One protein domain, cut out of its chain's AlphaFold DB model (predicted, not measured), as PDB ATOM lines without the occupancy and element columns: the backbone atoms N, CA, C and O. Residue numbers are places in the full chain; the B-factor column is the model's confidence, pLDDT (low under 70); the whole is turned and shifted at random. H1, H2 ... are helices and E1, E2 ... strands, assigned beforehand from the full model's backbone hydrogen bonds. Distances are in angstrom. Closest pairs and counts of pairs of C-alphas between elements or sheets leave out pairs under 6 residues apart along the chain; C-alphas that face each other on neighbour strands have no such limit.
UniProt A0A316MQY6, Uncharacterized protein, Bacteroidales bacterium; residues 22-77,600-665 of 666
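What this domain is: This is residues 22 to 77 and 600 to 665 of the 666 residues of an uncharacterized protein of Bacteroidales bacterium (UniProt A0A316MQY6). Two lobes stand end to end: the larger is a small, loosely formed sandwich, in which the three-stranded sheets E6-E7-E9 and E8-E11-E10 are partly face to face with the short helix H1 at one end, and the smaller is the three-stranded sheet E2-E1-E5, with the hairpin E3-E4 making the far tip. The end of E5 bridges to E10 of the larger lobe, and from there residues 63 to 77, with no named element, run back over the larger lobe. The printed part has 122 residues, with 11 named strands and one named helix in the order E1 E2 E3 E4 E5 E6 E7 H1 E8 E9 E10 E11, and its class is mostly strand. The sheet E6-E7-E9 is mixed, and the other sheets are antiparallel. The whole is compact by its radius of gyration of the C-alphas, 15.3 A, yet elongated in outline, spanning 49 by 31 by 25 A.

Where its parts are: Find C-alpha 600 at (-12.078, -6.928, 35.446), where E6 begins; it runs 16.8 A to residue 605. E7, residues 610 to 615, comes back over 16.7 A, and E9, residues 638 to 642, is the third strand of this sheet. Between E7 and E9 in the chain look for H1, residues 617 to 622, and E8, residues 627 to 632, 16.0 A long. E10, residues 652 to 657, is 15.6 A long, and E11, residues 660 to 664, ends at C-alpha 664, (-8.189, 6.011, 36.144). Now go to C-alpha 22 at (-13.661, 16.698, 44.924), where E1, residues 22 to 26, begins. E2 is residues 31 to 34, E3 residues 39 to 42, E4 residues 45 to 48, and E5, residues 56 to 62, is the longest strand by residues, 16.9 A from first to last C-alpha.

How they stand to each other: Start at E7, the inner strand between E6 and E9. E6 and E7 form a hairpin, antiparallel at 165 degrees, with N 603 and O 612 at 2.9 A. E7 and E9 are parallel at 20 degrees, and N 613 and O 640 are 2.9 A apart. H1 only grazes this sheet, with its residues 617 to 620; in H1 every O i to N i+4 pair is within hydrogen-bond range. E9 and E11 are near each other, with 6 pairs of C-alphas within 10 A. E11 is the inner strand of its sheet: E8 is antiparallel to it at 157 degrees, with N 630 and O 661 at 2.8 A, and E10 forms a hairpin with it at 152 degrees, with N 664 and O 652 at 2.8 A. Look next at Asn 62 of E5 and Val 653 of E10, whose C-alphas are the closest of these two strands at 5.1 A. E5 is antiparallel to E1 at 158 degrees, with N 23 and O 60 at 2.8 A. E1 and E2 form a hairpin at 145 degrees, with N 34 and O 22 at 2.8 A. E3 and E4 form a hairpin at 146 degrees, with N 47 and O 40 at 2.8 A; E3 is apart from E2, and E4 is apart from E5, but only just, with the closest C-alphas 8.4 A apart.

The domain as a whole: The two C-alphas farthest apart are those of Glu 44 and Lys 77, at 49.8 A. Residues 78 to 599 are not printed, and across this cut C-alphas 77 and 600 are 15.0 A apart. Of the links that are printed whole, E4 to E5 and E9 to E10 are short, the others are tight, and none is long. The mean pLDDT of the printed part is 91.6, and no printed residue is under 70.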
ATOM      1  N   PHE A  22     -15.093  16.416  44.926       85.56
ATOM      2  CA  PHE A  22     -13.661  16.698  44.924       85.56
ATOM      3  C   PHE A  22     -12.933  15.648  45.756       85.56
ATOM      4  O   PHE A  22     -13.425  15.212  46.791       85.56
ATOM      5  N   MET A  23     -11.730  15.280  45.336       87.50
ATOM      6  CA  MET A  23     -10.911  14.277  46.005       87.50
ATOM      7  C   MET A  23      -9.583  14.886  46.433       87.50
ATOM      8  O   MET A  23      -8.921  15.554  45.637       87.50
ATOM      9  N   ILE A  24      -9.186  14.640  47.680       88.25
ATOM     10  CA  ILE A  24      -7.919  15.090  48.255       88.25
ATOM     11  C   ILE A  24      -7.046  13.870  48.544       88.25
ATOM     12  O   ILE A  24      -7.399  13.052  49.389       88.25
ATOM     13  N   GLU A  25      -5.890  13.781  47.883       89.75
ATOM     14  CA  GLU A  25      -4.796  12.875  48.259       89.75
ATOM     15  C   GLU A  25      -3.855  13.623  49.205       89.75
ATOM     16  O   GLU A  25      -3.347  14.702  48.876       89.75
ATOM     17  N   ARG A  26      -3.593  13.041  50.374       89.62
ATOM     18  CA  ARG A  26      -2.662  13.582  51.369       89.62
ATOM     19  C   ARG A  26      -1.254  13.023  51.184       89.62
ATOM     20  O   ARG A  26      -1.033  12.015  50.517       89.62
ATOM     21  N   HIS A  27      -0.263  13.672  51.793       86.81
ATOM     22  CA  HIS A  27       1.135  13.218  51.732       86.81
ATOM     23  C   HIS A  27       1.382  11.822  52.331       86.81
ATOM     24  O   HIS A  27       2.380  11.194  51.983       86.81
ATOM     25  N   ASP A  28       0.485  11.329  53.189       86.75
ATOM     26  CA  ASP A  28       0.506   9.961  53.724       86.75
ATOM     27  C   ASP A  28      -0.098   8.911  52.765       86.75
ATOM     28  O   ASP A  28      -0.103   7.727  53.088       86.75
ATOM     29  N   GLY A  29      -0.585   9.335  51.591       83.00
ATOM     30  CA  GLY A  29      -1.196   8.487  50.563       83.00
ATOM     31  C   GLY A  29      -2.695   8.243  50.749       83.00
ATOM     32  O   GLY A  29      -3.321   7.643  49.883       83.00
ATOM     33  N   SER A  30      -3.295   8.708  51.846       86.19
ATOM     34  CA  SER A  30      -4.738   8.569  52.042       86.19
ATOM     35  C   SER A  30      -5.521   9.523  51.141       86.19
ATOM     36  O   SER A  30      -5.125  10.672  50.928       86.19
ATOM     37  N   VAL A  31      -6.655   9.037  50.636       88.94
ATOM     38  CA  VAL A  31      -7.544   9.786  49.747       88.94
ATOM     39  C   VAL A  31      -8.892   9.976  50.430       88.94
ATOM     40  O   VAL A  31      -9.444   9.042  51.009       88.94
ATOM     41  N   THR A  32      -9.429  11.193  50.405       87.00
ATOM     42  CA  THR A  32     -10.740  11.503  50.990       87.00
ATOM     43  C   THR A  32     -11.556  12.375  50.054       87.00
ATOM     44  O   THR A  32     -11.029  13.284  49.413       87.00
ATOM     45  N   ALA A  33     -12.846  12.073  49.986       84.25
ATOM     46  CA  ALA A  33     -13.807  12.815  49.203       84.25
ATOM     47  C   ALA A  33     -14.348  14.012  50.006       84.25
ATOM     48  O   ALA A  33     -14.583  13.903  51.214       84.25
ATOM     49  N   VAL A  34     -14.495  15.167  49.361       82.31
ATOM     50  CA  VAL A  34     -14.983  16.411  49.967       82.31
ATOM     51  C   VAL A  34     -16.073  17.039  49.102       82.31
ATOM     52  O   VAL A  34     -15.998  17.056  47.872       82.31
ATOM     53  N   SER A  35     -17.094  17.589  49.765       72.62
ATOM     54  CA  SER A  35     -18.289  18.140  49.114       72.62
ATOM     55  C   SER A  35     -18.016  19.386  48.274       72.62
ATOM     56  O   SER A  35     -18.772  19.689  47.355       72.62
ATOM     57  N   ASP A  36     -16.962  20.131  48.602       76.75
ATOM     58  CA  ASP A  36     -16.472  21.258  47.822       76.75
ATOM     59  C   ASP A  36     -14.970  21.476  48.068       76.75
ATOM     60  O   ASP A  36     -14.411  21.056  49.082       76.75
ATOM     61  N   ALA A  37     -14.303  22.150  47.130       80.38
ATOM     62  CA  ALA A  37     -12.912  22.576  47.271       80.38
ATOM     63  C   ALA A  37     -12.805  24.026  47.781       80.38
ATOM     64  O   ALA A  37     -11.928  24.780  47.349       80.38
ATOM     65  N   THR A  38     -13.711  24.458  48.669       83.44
ATOM     66  CA  THR A  38     -13.717  25.845  49.154       83.44
ATOM     67  C   THR A  38     -12.413  26.161  49.876       83.44
ATOM     68  O   THR A  38     -11.973  25.422  50.761       83.44
ATOM     69  N   VAL A  39     -11.812  27.295  49.514       83.19
ATOM     70  CA  VAL A  39     -10.628  27.823  50.192       83.19
ATOM     71  C   VAL A  39     -11.070  28.627  51.408       83.19
ATOM     72  O   VAL A  39     -11.833  29.586  51.283       83.19
ATOM     73  N   SER A  40     -10.569  28.271  52.587       87.06
ATOM     74  CA  SER A  40     -10.810  29.018  53.827       87.06
ATOM     75  C   SER A  40      -9.513  29.251  54.600       87.06
ATOM     76  O   SER A  40      -8.456  28.737  54.239       87.06
ATOM     77  N   VAL A  41      -9.574  30.087  55.638       85.69
ATOM     78  CA  VAL A  41      -8.424  30.398  56.498       85.69
ATOM     79  C   VAL A  41      -8.747  29.953  57.917       85.69
ATOM     80  O   VAL A  41      -9.765  30.366  58.477       85.69
ATOM     81  N   ALA A  42      -7.868  29.145  58.507       83.06
ATOM     82  CA  ALA A  42      -7.946  28.725  59.900       83.06
ATOM     83  C   ALA A  42      -6.619  29.046  60.601       83.06
ATOM     84  O   ALA A  42      -5.621  28.342  60.449       83.06
ATOM     85  N   GLY A  43      -6.597  30.147  61.357       85.38
ATOM     86  CA  GLY A  43      -5.360  30.665  61.947       85.38
ATOM     87  C   GLY A  43      -4.417  31.227  60.879       85.38
ATOM     88  O   GLY A  43      -4.806  32.128  60.138       85.38
ATOM     89  N   GLU A  44      -3.186  30.709  60.818       82.94
ATOM     90  CA  GLU A  44      -2.176  31.075  59.806       82.94
ATOM     91  C   GLU A  44      -2.157  30.131  58.585       82.94
ATOM     92  O   GLU A  44      -1.419  30.390  57.633       82.94
ATOM     93  N   SER A  45      -2.967  29.064  58.585       80.69
ATOM     94  CA  SER A  45      -3.025  28.078  57.496       80.69
ATOM     95  C   SER A  45      -4.198  28.332  56.547       80.69
ATOM     96  O   SER A  45      -5.292  28.739  56.957       80.69
ATOM     97  N   PHE A  46      -3.972  28.050  55.263       88.56
ATOM     98  CA  PHE A  46      -5.032  27.947  54.262       88.56
ATOM     99  C   PHE A  46      -5.576  26.523  54.257       88.56
ATOM    100  O   PHE A  46      -4.801  25.568  54.273       88.56
ATOM    101  N   LEU A  47      -6.896  26.392  54.198       87.25
ATOM    102  CA  LEU A  47      -7.579  25.115  54.059       87.25
ATOM    103  C   LEU A  47      -8.226  25.017  52.678       87.25
ATOM    104  O   LEU A  47      -8.750  26.014  52.181       87.25
ATOM    105  N   VAL A  48      -8.258  23.820  52.100       85.94
ATOM    106  CA  VAL A  48      -9.047  23.473  50.909       85.94
ATOM    107  C   VAL A  48      -9.930  22.285  51.264       85.94
ATOM    108  O   VAL A  48      -9.424  21.267  51.732       85.94
ATOM    109  N   GLY A  49     -11.252  22.432  51.125       82.75
ATOM    110  CA  GLY A  49     -12.204  21.383  51.523       82.75
ATOM    111  C   GLY A  49     -12.095  20.998  53.007       82.75
ATOM    112  O   GLY A  49     -12.363  19.862  53.379       82.75
ATOM    113  N   GLY A  50     -11.630  21.927  53.853       85.75
ATOM    114  CA  GLY A  50     -11.384  21.700  55.282       85.75
ATOM    115  C   GLY A  50      -9.997  21.145  55.642       85.75
ATOM    116  O   GLY A  50      -9.691  21.070  56.830       85.75
ATOM    117  N   TYR A  51      -9.140  20.826  54.666       87.44
ATOM    118  CA  TYR A  51      -7.801  20.269  54.898       87.44
ATOM    119  C   TYR A  51      -6.697  21.314  54.714       87.44
ATOM    120  O   TYR A  51      -6.761  22.076  53.748       87.44
ATOM    121  N   PRO A  52      -5.665  21.354  55.581       89.19
ATOM    122  CA  PRO A  52      -4.535  22.260  55.404       89.19
ATOM    123  C   PRO A  52      -3.816  22.013  54.079       89.19
ATOM    124  O   PRO A  52      -3.489  20.876  53.750       89.19
ATOM    125  N   VAL A  53      -3.538  23.075  53.317       87.88
ATOM    126  CA  VAL A  53      -2.876  22.978  51.999       87.88
ATOM    127  C   VAL A  53      -1.522  22.269  52.096       87.88
ATOM    128  O   VAL A  53      -1.113  21.580  51.168       87.88
ATOM    129  N   GLU A  54      -0.830  22.412  53.221       88.38
ATOM    130  CA  GLU A  54       0.422  21.728  53.539       88.38
ATOM    131  C   GLU A  54       0.304  20.200  53.663       88.38
ATOM    132  O   GLU A  54       1.316  19.515  53.525       88.38
ATOM    133  N   GLU A  55      -0.894  19.661  53.894       89.75
ATOM    134  CA  GLU A  55      -1.156  18.218  53.947       89.75
ATOM    135  C   GLU A  55      -1.576  17.644  52.586       89.75
ATOM    136  O   GLU A  55      -1.490  16.431  52.379       89.75
ATOM    137  N   ILE A  56      -2.002  18.503  51.652       88.81
ATOM    138  CA  ILE A  56      -2.544  18.110  50.349       88.81
ATOM    139  C   ILE A  56      -1.405  17.851  49.361       88.81
ATOM    140  O   ILE A  56      -0.661  18.755  48.973       88.81
ATOM    141  N   LYS A  57      -1.322  16.608  48.889       90.12
ATOM    142  CA  LYS A  57      -0.435  16.194  47.801       90.12
ATOM    143  C   LYS A  57      -1.087  16.445  46.441       90.12
ATOM    144  O   LYS A  57      -0.421  16.968  45.548       90.12
ATOM    145  N   ARG A  58      -2.368  16.086  46.281       88.75
ATOM    146  CA  ARG A  58      -3.150  16.305  45.052       88.75
ATOM    147  C   ARG A  58      -4.614  16.609  45.359       88.75
ATOM    148  O   ARG A  58      -5.150  16.165  46.368       88.75
ATOM    149  N   LEU A  59      -5.241  17.346  44.446       87.69
ATOM    150  CA  LEU A  59      -6.670  17.646  44.425       87.69
ATOM    151  C   LEU A  59      -7.187  17.412  43.005       87.69
ATOM    152  O   LEU A  59      -6.601  17.933  42.054       87.69
ATOM    153  N   TRP A  60      -8.278  16.668  42.857       89.62
ATOM    154  CA  TRP A  60      -8.973  16.509  41.578       89.62
ATOM    155  C   TRP A  60     -10.487  16.537  41.758       89.62
ATOM    156  O   TRP A  60     -11.000  16.510  42.874       89.62
ATOM    157  N   HIS A  61     -11.188  16.650  40.637       88.62
ATOM    158  CA  HIS A  61     -12.640  16.709  40.567       88.62
ATOM    159  C   HIS A  61     -13.141  15.546  39.718       88.62
ATOM    160  O   HIS A  61     -12.664  15.375  38.593       88.62
ATOM    161  N   ASN A  62     -14.111  14.800  40.240       89.19
ATOM    162  CA  ASN A  62     -14.811  13.758  39.503       89.19
ATOM    163  C   ASN A  62     -16.193  14.279  39.055       89.19
ATOM    164  O   ASN A  62     -16.918  14.870  39.859       89.19
ATOM    165  N   PRO A  63     -16.584  14.059  37.783       89.31
ATOM    166  CA  PRO A  63     -17.892  14.461  37.256       89.31
ATOM    167  C   PRO A  63     -19.060  13.626  37.811       89.31
ATOM    168  O   PRO A  63     -20.215  13.984  37.602       89.31
ATOM    169  N   VAL A  64     -18.754  12.523  38.492       90.81
ATOM    170  CA  VAL A  64     -19.677  11.581  39.136       90.81
ATOM    171  C   VAL A  64     -19.125  11.236  40.519       90.81
ATOM    172  O   VAL A  64     -17.922  11.396  40.750       90.81
ATOM    173  N   SER A  65     -19.975  10.780  41.435       90.81
ATOM    174  CA  SER A  65     -19.521  10.378  42.767       90.81
ATOM    175  C   SER A  65     -18.754   9.056  42.732       90.81
ATOM    176  O   SER A  65     -18.782   8.318  41.743       90.81
ATOM    177  N   GLN A  66     -18.058   8.762  43.827       90.75
ATOM    178  CA  GLN A  66     -17.551   7.425  44.117       90.75
ATOM    179  C   GLN A  66     -17.865   7.065  45.567       90.75
ATOM    180  O   GLN A  66     -17.968   7.933  46.438       90.75
ATOM    181  N   SER A  67     -17.950   5.772  45.861       91.25
ATOM    182  CA  SER A  67     -17.975   5.320  47.253       91.25
ATOM    183  C   SER A  67     -16.680   5.721  47.976       91.25
ATOM    184  O   SER A  67     -15.624   5.824  47.356       91.25
ATOM    185  N   SER A  68     -16.733   5.948  49.293       89.94
ATOM    186  CA  SER A  68     -15.571   6.450  50.042       89.94
ATOM    187  C   SER A  68     -14.365   5.491  49.957       89.94
ATOM    188  O   SER A  68     -14.499   4.330  50.358       89.94
ATOM    189  N   PRO A  69     -13.184   5.954  49.500       91.31
ATOM    190  CA  PRO A  69     -11.987   5.117  49.417       91.31
ATOM    191  C   PRO A  69     -11.589   4.492  50.760       91.31
ATOM    192  O   PRO A  69     -11.706   5.126  51.812       91.31
ATOM    193  N   GLY A  70     -11.105   3.248  50.724       89.94
ATOM    194  CA  GLY A  70     -10.690   2.479  51.904       89.94
ATOM    195  C   GLY A  70     -11.838   1.894  52.733       89.94
ATOM    196  O   GLY A  70     -11.587   1.349  53.806       89.94
ATOM    197  N   THR A  71     -13.086   2.022  52.274       93.06
ATOM    198  CA  THR A  71     -14.233   1.324  52.873       93.06
ATOM    199  C   THR A  71     -14.453  -0.034  52.217       93.06
ATOM    200  O   THR A  71     -14.090  -0.223  51.059       93.06
ATOM    201  N   ASP A  72     -15.075  -0.959  52.947       94.44
ATOM    202  CA  ASP A  72     -15.424  -2.283  52.429       94.44
ATOM    203  C   ASP A  72     -16.874  -2.296  51.937       94.44
ATOM    204  O   ASP A  72     -17.809  -2.014  52.695       94.44
ATOM    205  N   ILE A  73     -17.074  -2.661  50.672       93.19
ATOM    206  CA  ILE A  73     -18.386  -2.807  50.042       93.19
ATOM    207  C   ILE A  73     -18.449  -4.162  49.339       93.19
ATOM    208  O   ILE A  73     -17.546  -4.553  48.605       93.19
ATOM    209  N   SER A  74     -19.550  -4.892  49.535       90.56
ATOM    210  CA  SER A  74     -19.780  -6.121  48.773       90.56
ATOM    211  C   SER A  74     -19.968  -5.771  47.305       90.56
ATOM    212  O   SER A  74     -20.878  -5.008  46.978       90.56
ATOM    213  N   PHE A  75     -19.188  -6.400  46.424       92.69
ATOM    214  CA  PHE A  75     -19.497  -6.355  45.001       92.69
ATOM    215  C   PHE A  75     -20.926  -6.891  44.783       92.69
ATOM    216  O   PHE A  75     -21.280  -7.911  45.402       92.69
ATOM    217  N   PRO A  76     -21.757  -6.202  43.986       90.50
ATOM    218  CA  PRO A  76     -23.145  -6.592  43.796       90.50
ATOM    219  C   PRO A  76     -23.283  -8.005  43.196       90.50
ATOM    220  O   PRO A  76     -22.363  -8.524  42.559       90.50
ATOM    221  N   LYS A  77     -24.411  -8.674  43.468       80.75
ATOM    222  CA  LYS A  77     -24.660 -10.075  43.057       80.75
ATOM    223  C   LYS A  77     -25.475 -10.193  41.767       80.75
ATOM    224  O   LYS A  77     -25.845 -11.310  41.402       80.75
ATOM    225  N   PHE A 600     -11.084  -7.624  34.647       97.00
ATOM    226  CA  PHE A 600     -12.078  -6.928  35.446       97.00
ATOM    227  C   PHE A 600     -13.481  -7.439  35.152       97.00
ATOM    228  O   PHE A 600     -13.754  -8.015  34.103       97.00
ATOM    229  N   ASP A 601     -14.368  -7.165  36.093       96.12
ATOM    230  CA  ASP A 601     -15.807  -7.306  35.971       96.12
ATOM    231  C   ASP A 601     -16.470  -5.961  36.221       96.12
ATOM    232  O   ASP A 601     -15.913  -5.098  36.904       96.12
ATOM    233  N   TYR A 602     -17.702  -5.801  35.749       97.06
ATOM    234  CA  TYR A 602     -18.524  -4.681  36.177       97.06
ATOM    235  C   TYR A 602     -20.006  -5.041  36.255       97.06
ATOM    236  O   TYR A 602     -20.479  -6.004  35.649       97.06
ATOM    237  N   VAL A 603     -20.729  -4.242  37.033       96.44
ATOM    238  CA  VAL A 603     -22.183  -4.282  37.172       96.44
ATOM    239  C   VAL A 603     -22.706  -2.852  37.109       96.44
ATOM    240  O   VAL A 603     -22.141  -1.955  37.737       96.44
ATOM    241  N   TYR A 604     -23.802  -2.651  36.381       96.12
ATOM    242  CA  TYR A 604     -24.567  -1.408  36.396       96.12
ATOM    243  C   TYR A 604     -25.906  -1.617  37.113       96.12
ATOM    244  O   TYR A 604     -26.721  -2.445  36.705       96.12
ATOM    245  N   LEU A 605     -26.132  -0.849  38.176       95.06
ATOM    246  CA  LEU A 605     -27.370  -0.837  38.949       95.06
ATOM    247  C   LEU A 605     -28.244   0.321  38.474       95.06
ATOM    248  O   LEU A 605     -28.062   1.458  38.906       95.06
ATOM    249  N   ALA A 606     -29.191   0.031  37.582       93.00
ATOM    250  CA  ALA A 606     -30.008   1.057  36.936       93.00
ATOM    251  C   ALA A 606     -30.833   1.902  37.922       93.00
ATOM    252  O   ALA A 606     -30.910   3.115  37.760       93.00
ATOM    253  N   ASP A 607     -31.391   1.281  38.966       93.38
ATOM    254  CA  ASP A 607     -32.200   1.978  39.981       93.38
ATOM    255  C   ASP A 607     -31.370   2.926  40.868       93.38
ATOM    256  O   ASP A 607     -31.916   3.839  41.488       93.38
ATOM    257  N   GLU A 608     -30.052   2.712  40.929       93.19
ATOM    258  CA  GLU A 608     -29.102   3.528  41.694       93.19
ATOM    259  C   GLU A 608     -28.242   4.433  40.797       93.19
ATOM    260  O   GLU A 608     -27.457   5.228  41.310       93.19
ATOM    261  N   GLU A 609     -28.369   4.313  39.468       95.50
ATOM    262  CA  GLU A 609     -27.503   4.966  38.476       95.50
ATOM    263  C   GLU A 609     -26.005   4.737  38.775       95.50
ATOM    264  O   GLU A 609     -25.179   5.642  38.624       95.50
ATOM    265  N   LYS A 610     -25.650   3.538  39.259       95.25
ATOM    266  CA  LYS A 610     -24.326   3.242  39.824       95.25
ATOM    267  C   LYS A 610     -23.596   2.148  39.058       95.25
ATOM    268  O   LYS A 610     -24.159   1.090  38.787       95.25
ATOM    269  N   VAL A 611     -22.318   2.380  38.771       97.19
ATOM    270  CA  VAL A 611     -21.412   1.403  38.157       97.19
ATOM    271  C   VAL A 611     -20.413   0.909  39.197       97.19
ATOM    272  O   VAL A 611     -19.668   1.694  39.782       97.19
ATOM    273  N   PHE A 612     -20.366  -0.403  39.400       97.31
ATOM    274  CA  PHE A 612     -19.302  -1.062  40.148       97.31
ATOM    275  C   PHE A 612     -18.344  -1.730  39.180       97.31
ATOM    276  O   PHE A 612     -18.768  -2.550  38.374       97.31
ATOM    277  N   VAL A 613     -17.058  -1.430  39.307       97.69
ATOM    278  CA  VAL A 613     -15.969  -2.130  38.627       97.69
ATOM    279  C   VAL A 613     -15.215  -2.945  39.669       97.69
ATOM    280  O   VAL A 613     -14.918  -2.434  40.747       97.69
ATOM    281  N   ARG A 614     -14.892  -4.199  39.359       97.06
ATOM    282  CA  ARG A 614     -14.070  -5.066  40.204       97.06
ATOM    283  C   ARG A 614     -12.856  -5.567  39.444       97.06
ATOM    284  O   ARG A 614     -13.015  -6.147  38.378       97.06
ATOM    285  N   ALA A 615     -11.677  -5.407  40.025       97.06
ATOM    286  CA  ALA A 615     -10.415  -5.965  39.534       97.06
ATOM    287  C   ALA A 615      -9.578  -6.459  40.720       97.06
ATOM    288  O   ALA A 615      -9.966  -6.232  41.862       97.06
ATOM    289  N   SER A 616      -8.451  -7.137  40.498       97.00
ATOM    290  CA  SER A 616      -7.615  -7.543  41.633       97.00
ATOM    291  C   SER A 616      -6.843  -6.355  42.223       97.00
ATOM    292  O   SER A 616      -6.357  -5.493  41.483       97.00
ATOM    293  N   ALA A 617      -6.658  -6.312  43.544       96.50
ATOM    294  CA  ALA A 617      -5.864  -5.266  44.199       96.50
ATOM    295  C   ALA A 617      -4.423  -5.212  43.653       96.50
ATOM    296  O   ALA A 617      -3.840  -4.139  43.485       96.50
ATOM    297  N   ALA A 618      -3.856  -6.382  43.344       96.19
ATOM    298  CA  ALA A 618      -2.528  -6.499  42.755       96.19
ATOM    299  C   ALA A 618      -2.469  -5.908  41.338       96.19
ATOM    300  O   ALA A 618      -1.484  -5.258  40.991       96.19
ATOM    301  N   ASP A 619      -3.505  -6.105  40.524       95.25
ATOM    302  CA  ASP A 619      -3.554  -5.571  39.162       95.25
ATOM    303  C   ASP A 619      -3.799  -4.068  39.145       95.25
ATOM    304  O   ASP A 619      -3.136  -3.367  38.382       95.25
ATOM    305  N   ILE A 620      -4.663  -3.555  40.024       95.62
ATOM    306  CA  ILE A 620      -4.868  -2.110  40.201       95.62
ATOM    307  C   ILE A 620      -3.532  -1.435  40.544       95.62
ATOM    308  O   ILE A 620      -3.135  -0.469  39.895       95.62
ATOM    309  N   ALA A 621      -2.792  -1.983  41.514       94.31
ATOM    310  CA  ALA A 621      -1.520  -1.412  41.956       94.31
ATOM    311  C   ALA A 621      -0.402  -1.504  40.902       94.31
ATOM    312  O   ALA A 621       0.438  -0.607  40.820       94.31
ATOM    313  N   ARG A 622      -0.365  -2.581  40.104       94.81
ATOM    314  CA  ARG A 622       0.654  -2.778  39.059       94.81
ATOM    315  C   ARG A 622       0.425  -1.921  37.815       94.81
ATOM    316  O   ARG A 622       1.388  -1.675  37.097       94.81
ATOM    317  N   ASN A 623      -0.803  -1.457  37.573       95.38
ATOM    318  CA  ASN A 623      -1.193  -0.808  36.318       95.38
ATOM    319  C   ASN A 623      -1.736   0.626  36.510       95.38
ATOM    320  O   ASN A 623      -2.841   0.924  36.059       95.38
ATOM    321  N   PRO A 624      -0.978   1.562  37.118       92.81
ATOM    322  CA  PRO A 624      -1.461   2.920  37.427       92.81
ATOM    323  C   PRO A 624      -1.727   3.807  36.193       92.81
ATOM    324  O   PRO A 624      -2.317   4.888  36.304       92.81
ATOM    325  N   SER A 625      -1.246   3.379  35.025       95.06
ATOM    326  CA  SER A 625      -1.465   4.035  33.732       95.06
ATOM    327  C   SER A 625      -2.664   3.475  32.972       95.06
ATOM    328  O   SER A 625      -3.058   4.057  31.963       95.06
ATOM    329  N   LEU A 626      -3.249   2.364  33.431       96.75
ATOM    330  CA  LEU A 626      -4.436   1.788  32.817       96.75
ATOM    331  C   LEU A 626      -5.689   2.572  33.220       96.75
ATOM    332  O   LEU A 626      -5.789   3.120  34.319       96.75
ATOM    333  N   GLY A 627      -6.651   2.604  32.304       96.94
ATOM    334  CA  GLY A 627      -7.988   3.101  32.573       96.94
ATOM    335  C   GLY A 627      -9.061   2.168  32.034       96.94
ATOM    336  O   GLY A 627      -8.801   1.310  31.188       96.94
ATOM    337  N   ILE A 628     -10.283   2.359  32.516       98.38
ATOM    338  CA  ILE A 628     -11.483   1.685  32.016       98.38
ATOM    339  C   ILE A 628     -12.428   2.763  31.502       98.38
ATOM    340  O   ILE A 628     -12.822   3.662  32.244       98.38
ATOM    341  N   MET A 629     -12.773   2.684  30.223       98.19
ATOM    342  CA  MET A 629     -13.819   3.513  29.648       98.19
ATOM    343  C   MET A 629     -15.177   2.940  30.033       98.19
ATOM    344  O   MET A 629     -15.403   1.741  29.903       98.19
ATOM    345  N   ILE A 630     -16.079   3.808  30.466       98.38
ATOM    346  CA  ILE A 630     -17.484   3.517  30.723       98.38
ATOM    347  C   ILE A 630     -18.298   4.359  29.746       98.38
ATOM    348  O   ILE A 630     -18.321   5.586  29.839       98.38
ATOM    349  N   GLU A 631     -18.955   3.701  28.798       97.44
ATOM    350  CA  GLU A 631     -19.862   4.333  27.843       97.44
ATOM    351  C   GLU A 631     -21.303   4.068  28.251       97.44
ATOM    352  O   GLU A 631     -21.693   2.927  28.482       97.44
ATOM    353  N   ALA A 632     -22.090   5.130  28.362       96.19
ATOM    354  CA  ALA A 632     -23.416   5.086  28.942       96.19
ATOM    355  C   ALA A 632     -24.425   5.835  28.066       96.19
ATOM    356  O   ALA A 632     -24.296   7.034  27.806       96.19
ATOM    357  N   SER A 633     -25.469   5.118  27.652       95.25
ATOM    358  CA  SER A 633     -26.706   5.697  27.117       95.25
ATOM    359  C   SER A 633     -27.767   5.905  28.206       95.25
ATOM    360  O   SER A 633     -28.732   6.641  27.995       95.25
ATOM    361  N   ALA A 634     -27.567   5.299  29.382       95.12
ATOM    362  CA  ALA A 634     -28.352   5.521  30.593       95.12
ATOM    363  C   ALA A 634     -27.650   6.492  31.571       95.12
ATOM    364  O   ALA A 634     -26.439   6.710  31.464       95.12
ATOM    365  N   PRO A 635     -28.380   7.095  32.527       94.75
ATOM    366  CA  PRO A 635     -27.782   7.943  33.557       94.75
ATOM    367  C   PRO A 635     -26.756   7.198  34.421       94.75
ATOM    368  O   PRO A 635     -26.995   6.078  34.857       94.75
ATOM    369  N   VAL A 636     -25.626   7.848  34.703       95.31
ATOM    370  CA  VAL A 636     -24.608   7.360  35.642       95.31
ATOM    371  C   VAL A 636     -24.288   8.490  36.608       95.31
ATOM    372  O   VAL A 636     -23.844   9.561  36.191       95.31
ATOM    373  N   SER A 637     -24.538   8.254  37.892       93.75
ATOM    374  CA  SER A 637     -24.301   9.208  38.974       93.75
ATOM    375  C   SER A 637     -23.113   8.822  39.855       93.75
ATOM    376  O   SER A 637     -22.504   9.714  40.447       93.75
ATOM    377  N   ASP A 638     -22.745   7.535  39.888       94.75
ATOM    378  CA  ASP A 638     -21.647   7.002  40.697       94.75
ATOM    379  C   ASP A 638     -20.843   5.932  39.947       94.75
ATOM    380  O   ASP A 638     -21.411   5.051  39.295       94.75
ATOM    381  N   ILE A 639     -19.516   5.994  40.068       96.56
ATOM    382  CA  ILE A 639     -18.600   4.964  39.572       96.56
ATOM    383  C   ILE A 639     -17.646   4.582  40.704       96.56
ATOM    384  O   ILE A 639     -16.873   5.404  41.190       96.56
ATOM    385  N   THR A 640     -17.676   3.312  41.103       95.81
ATOM    386  CA  THR A 640     -16.883   2.781  42.217       95.81
ATOM    387  C   THR A 640     -16.004   1.618  41.749       95.81
ATOM    388  O   THR A 640     -16.512   0.642  41.198       95.81
ATOM    389  N   LEU A 641     -14.696   1.692  42.017       97.12
ATOM    390  CA  LEU A 641     -13.748   0.585  41.843       97.12
ATOM    391  C   LEU A 641     -13.562  -0.155  43.171       97.12
ATOM    392  O   LEU A 641     -13.212   0.462  44.177       97.12
ATOM    393  N   VAL A 642     -13.759  -1.469  43.168       96.94
ATOM    394  CA  VAL A 642     -13.488  -2.348  44.311       96.94
ATOM    395  C   VAL A 642     -12.508  -3.450  43.935       96.94
ATOM    396  O   VAL A 642     -12.409  -3.826  42.768       96.94
ATOM    397  N   ASP A 643     -11.808  -3.992  44.925       96.88
ATOM    398  CA  ASP A 643     -11.007  -5.197  44.727       96.88
ATOM    399  C   ASP A 643     -11.753  -6.501  45.058       96.88
ATOM    400  O   ASP A 643     -12.939  -6.507  45.401       96.88
ATOM    401  N   GLU A 644     -11.059  -7.637  44.954       94.75
ATOM    402  CA  GLU A 644     -11.597  -8.963  45.261       94.75
ATOM    403  C   GLU A 644     -12.042  -9.135  46.723       94.75
ATOM    404  O   GLU A 644     -12.826 -10.038  47.023       94.75
ATOM    405  N   THR A 645     -11.574  -8.271  47.631       95.00
ATOM    406  CA  THR A 645     -11.968  -8.251  49.050       95.00
ATOM    407  C   THR A 645     -13.149  -7.320  49.323       95.00
ATOM    408  O   THR A 645     -13.758  -7.402  50.390       95.00
ATOM    409  N   GLY A 646     -13.512  -6.482  48.346       94.81
ATOM    410  CA  GLY A 646     -14.527  -5.441  48.471       94.81
ATOM    411  C   GLY A 646     -13.976  -4.088  48.922       94.81
ATOM    412  O   GLY A 646     -14.765  -3.169  49.131       94.81
ATOM    413  N   THR A 647     -12.655  -3.933  49.056       96.38
ATOM    414  CA  THR A 647     -12.058  -2.644  49.432       96.38
ATOM    415  C   THR A 647     -12.233  -1.659  48.280       96.38
ATOM    416  O   THR A 647     -11.886  -1.964  47.139       96.38
ATOM    417  N   VAL A 648     -12.758  -0.468  48.565       96.12
ATOM    418  CA  VAL A 648     -12.922   0.609  47.580       96.12
ATOM    419  C   VAL A 648     -11.584   1.301  47.322       96.12
ATOM    420  O   VAL A 648     -10.958   1.829  48.246       96.12
ATOM    421  N   HIS A 649     -11.184   1.361  46.055       94.88
ATOM    422  CA  HIS A 649      -9.961   2.031  45.610       94.88
ATOM    423  C   HIS A 649     -10.256   3.460  45.143       94.88
ATOM    424  O   HIS A 649     -11.294   3.695  44.521       94.88
ATOM    425  N   PRO A 650      -9.364   4.427  45.429       92.31
ATOM    426  CA  PRO A 650      -9.524   5.781  44.929       92.31
ATOM    427  C   PRO A 650      -9.409   5.807  43.407       92.31
ATOM    428  O   PRO A 650      -8.539   5.160  42.822       92.31
ATOM    429  N   VAL A 651     -10.288   6.585  42.777       93.25
ATOM    430  CA  VAL A 651     -10.256   6.792  41.331       93.25
ATOM    431  C   VAL A 651     -10.333   8.261  40.937       93.25
ATOM    432  O   VAL A 651     -10.973   9.102  41.592       93.25
ATOM    433  N   ARG A 652      -9.733   8.557  39.784       92.88
ATOM    434  CA  ARG A 652      -9.975   9.780  39.023       92.88
ATOM    435  C   ARG A 652     -10.879   9.450  37.845       92.88
ATOM    436  O   ARG A 652     -10.543   8.592  37.039       92.88
ATOM    437  N   VAL A 653     -11.985  10.173  37.724       94.19
ATOM    438  CA  VAL A 653     -12.914  10.035  36.602       94.19
ATOM    439  C   VAL A 653     -12.854  11.292  35.743       94.19
ATOM    440  O   VAL A 653     -12.984  12.406  36.250       94.19
ATOM    441  N   THR A 654     -12.666  11.131  34.437       92.50
ATOM    442  CA  THR A 654     -12.769  12.221  33.454       92.50
ATOM    443  C   THR A 654     -13.924  11.968  32.489       92.50
ATOM    444  O   THR A 654     -14.480  10.874  32.449       92.50
ATOM    445  N   THR A 655     -14.313  12.988  31.722       92.25
ATOM    446  CA  THR A 655     -15.395  12.913  30.723       92.25
ATOM    447  C   THR A 655     -14.838  13.265  29.341       92.25
ATOM    448  O   THR A 655     -14.888  14.434  28.955       92.25
ATOM    449  N   PRO A 656     -14.251  12.300  28.601       89.69
ATOM    450  CA  PRO A 656     -13.668  12.570  27.283       89.69
ATOM    451  C   PRO A 656     -14.708  13.040  26.258       89.69
ATOM    452  O   PRO A 656     -14.415  13.851  25.385       89.69
ATOM    453  N   ALA A 657     -15.946  12.556  26.383       90.19
ATOM    454  CA  ALA A 657     -17.078  12.947  25.554       90.19
ATOM    455  C   ALA A 657     -18.395  12.787  26.340       90.19
ATOM    456  O   ALA A 657     -18.424  12.085  27.355       90.19
ATOM    457  N   PRO A 658     -19.507  13.407  25.900       90.81
ATOM    458  CA  PRO A 658     -20.816  13.170  26.501       90.81
ATOM    459  C   PRO A 658     -21.164  11.676  26.528       90.81
ATOM    460  O   PRO A 658     -21.061  11.000  25.508       90.81
ATOM    461  N   GLY A 659     -21.570  11.170  27.695       93.00
ATOM    462  CA  GLY A 659     -21.880   9.749  27.885       93.00
ATOM    463  C   GLY A 659     -20.655   8.832  27.987       93.00
ATOM    464  O   GLY A 659     -20.833   7.626  28.096       93.00
ATOM    465  N   LYS A 660     -19.427   9.370  27.983       95.88
ATOM    466  CA  LYS A 660     -18.191   8.602  28.176       95.88
ATOM    467  C   LYS A 660     -17.473   9.052  29.444       95.88
ATOM    468  O   LYS A 660     -17.157  10.233  29.590       95.88
ATOM    469  N   TYR A 661     -17.182   8.113  30.336       97.38
ATOM    470  CA  TYR A 661     -16.438   8.334  31.572       97.38
ATOM    471  C   TYR A 661     -15.176   7.483  31.557       97.38
ATOM    472  O   TYR A 661     -15.256   6.273  31.389       97.38
ATOM    473  N   LEU A 662     -14.013   8.093  31.759       97.38
ATOM    474  CA  LEU A 662     -12.760   7.355  31.849       97.38
ATOM    475  C   LEU A 662     -12.327   7.242  33.308       97.38
ATOM    476  O   LEU A 662     -12.020   8.246  33.951       97.38
ATOM    477  N   LEU A 663     -12.318   6.010  33.809       97.31
ATOM    478  CA  LEU A 663     -11.907   5.631  35.154       97.31
ATOM    479  C   LEU A 663     -10.396   5.370  35.189       97.31
ATOM    480  O   LEU A 663      -9.929   4.453  34.520       97.31
ATOM    481  N   LEU A 664      -9.643   6.139  35.975       95.38
ATOM    482  CA  LEU A 664      -8.189   6.011  36.144       95.38
ATOM    483  C   LEU A 664      -7.837   5.605  37.583       95.38
ATOM    484  O   LEU A 664      -8.373   6.174  38.539       95.38
ATOM    485  N   PHE A 665      -6.894   4.670  37.731       90.31
ATOM    486  CA  PHE A 665      -6.481   4.075  39.012       90.31
ATOM    487  C   PHE A 665      -5.430   4.934  39.740       90.31
ATOM    488  O   PHE A 665      -4.263   4.551  39.852       90.31
TER     489      PHE A 665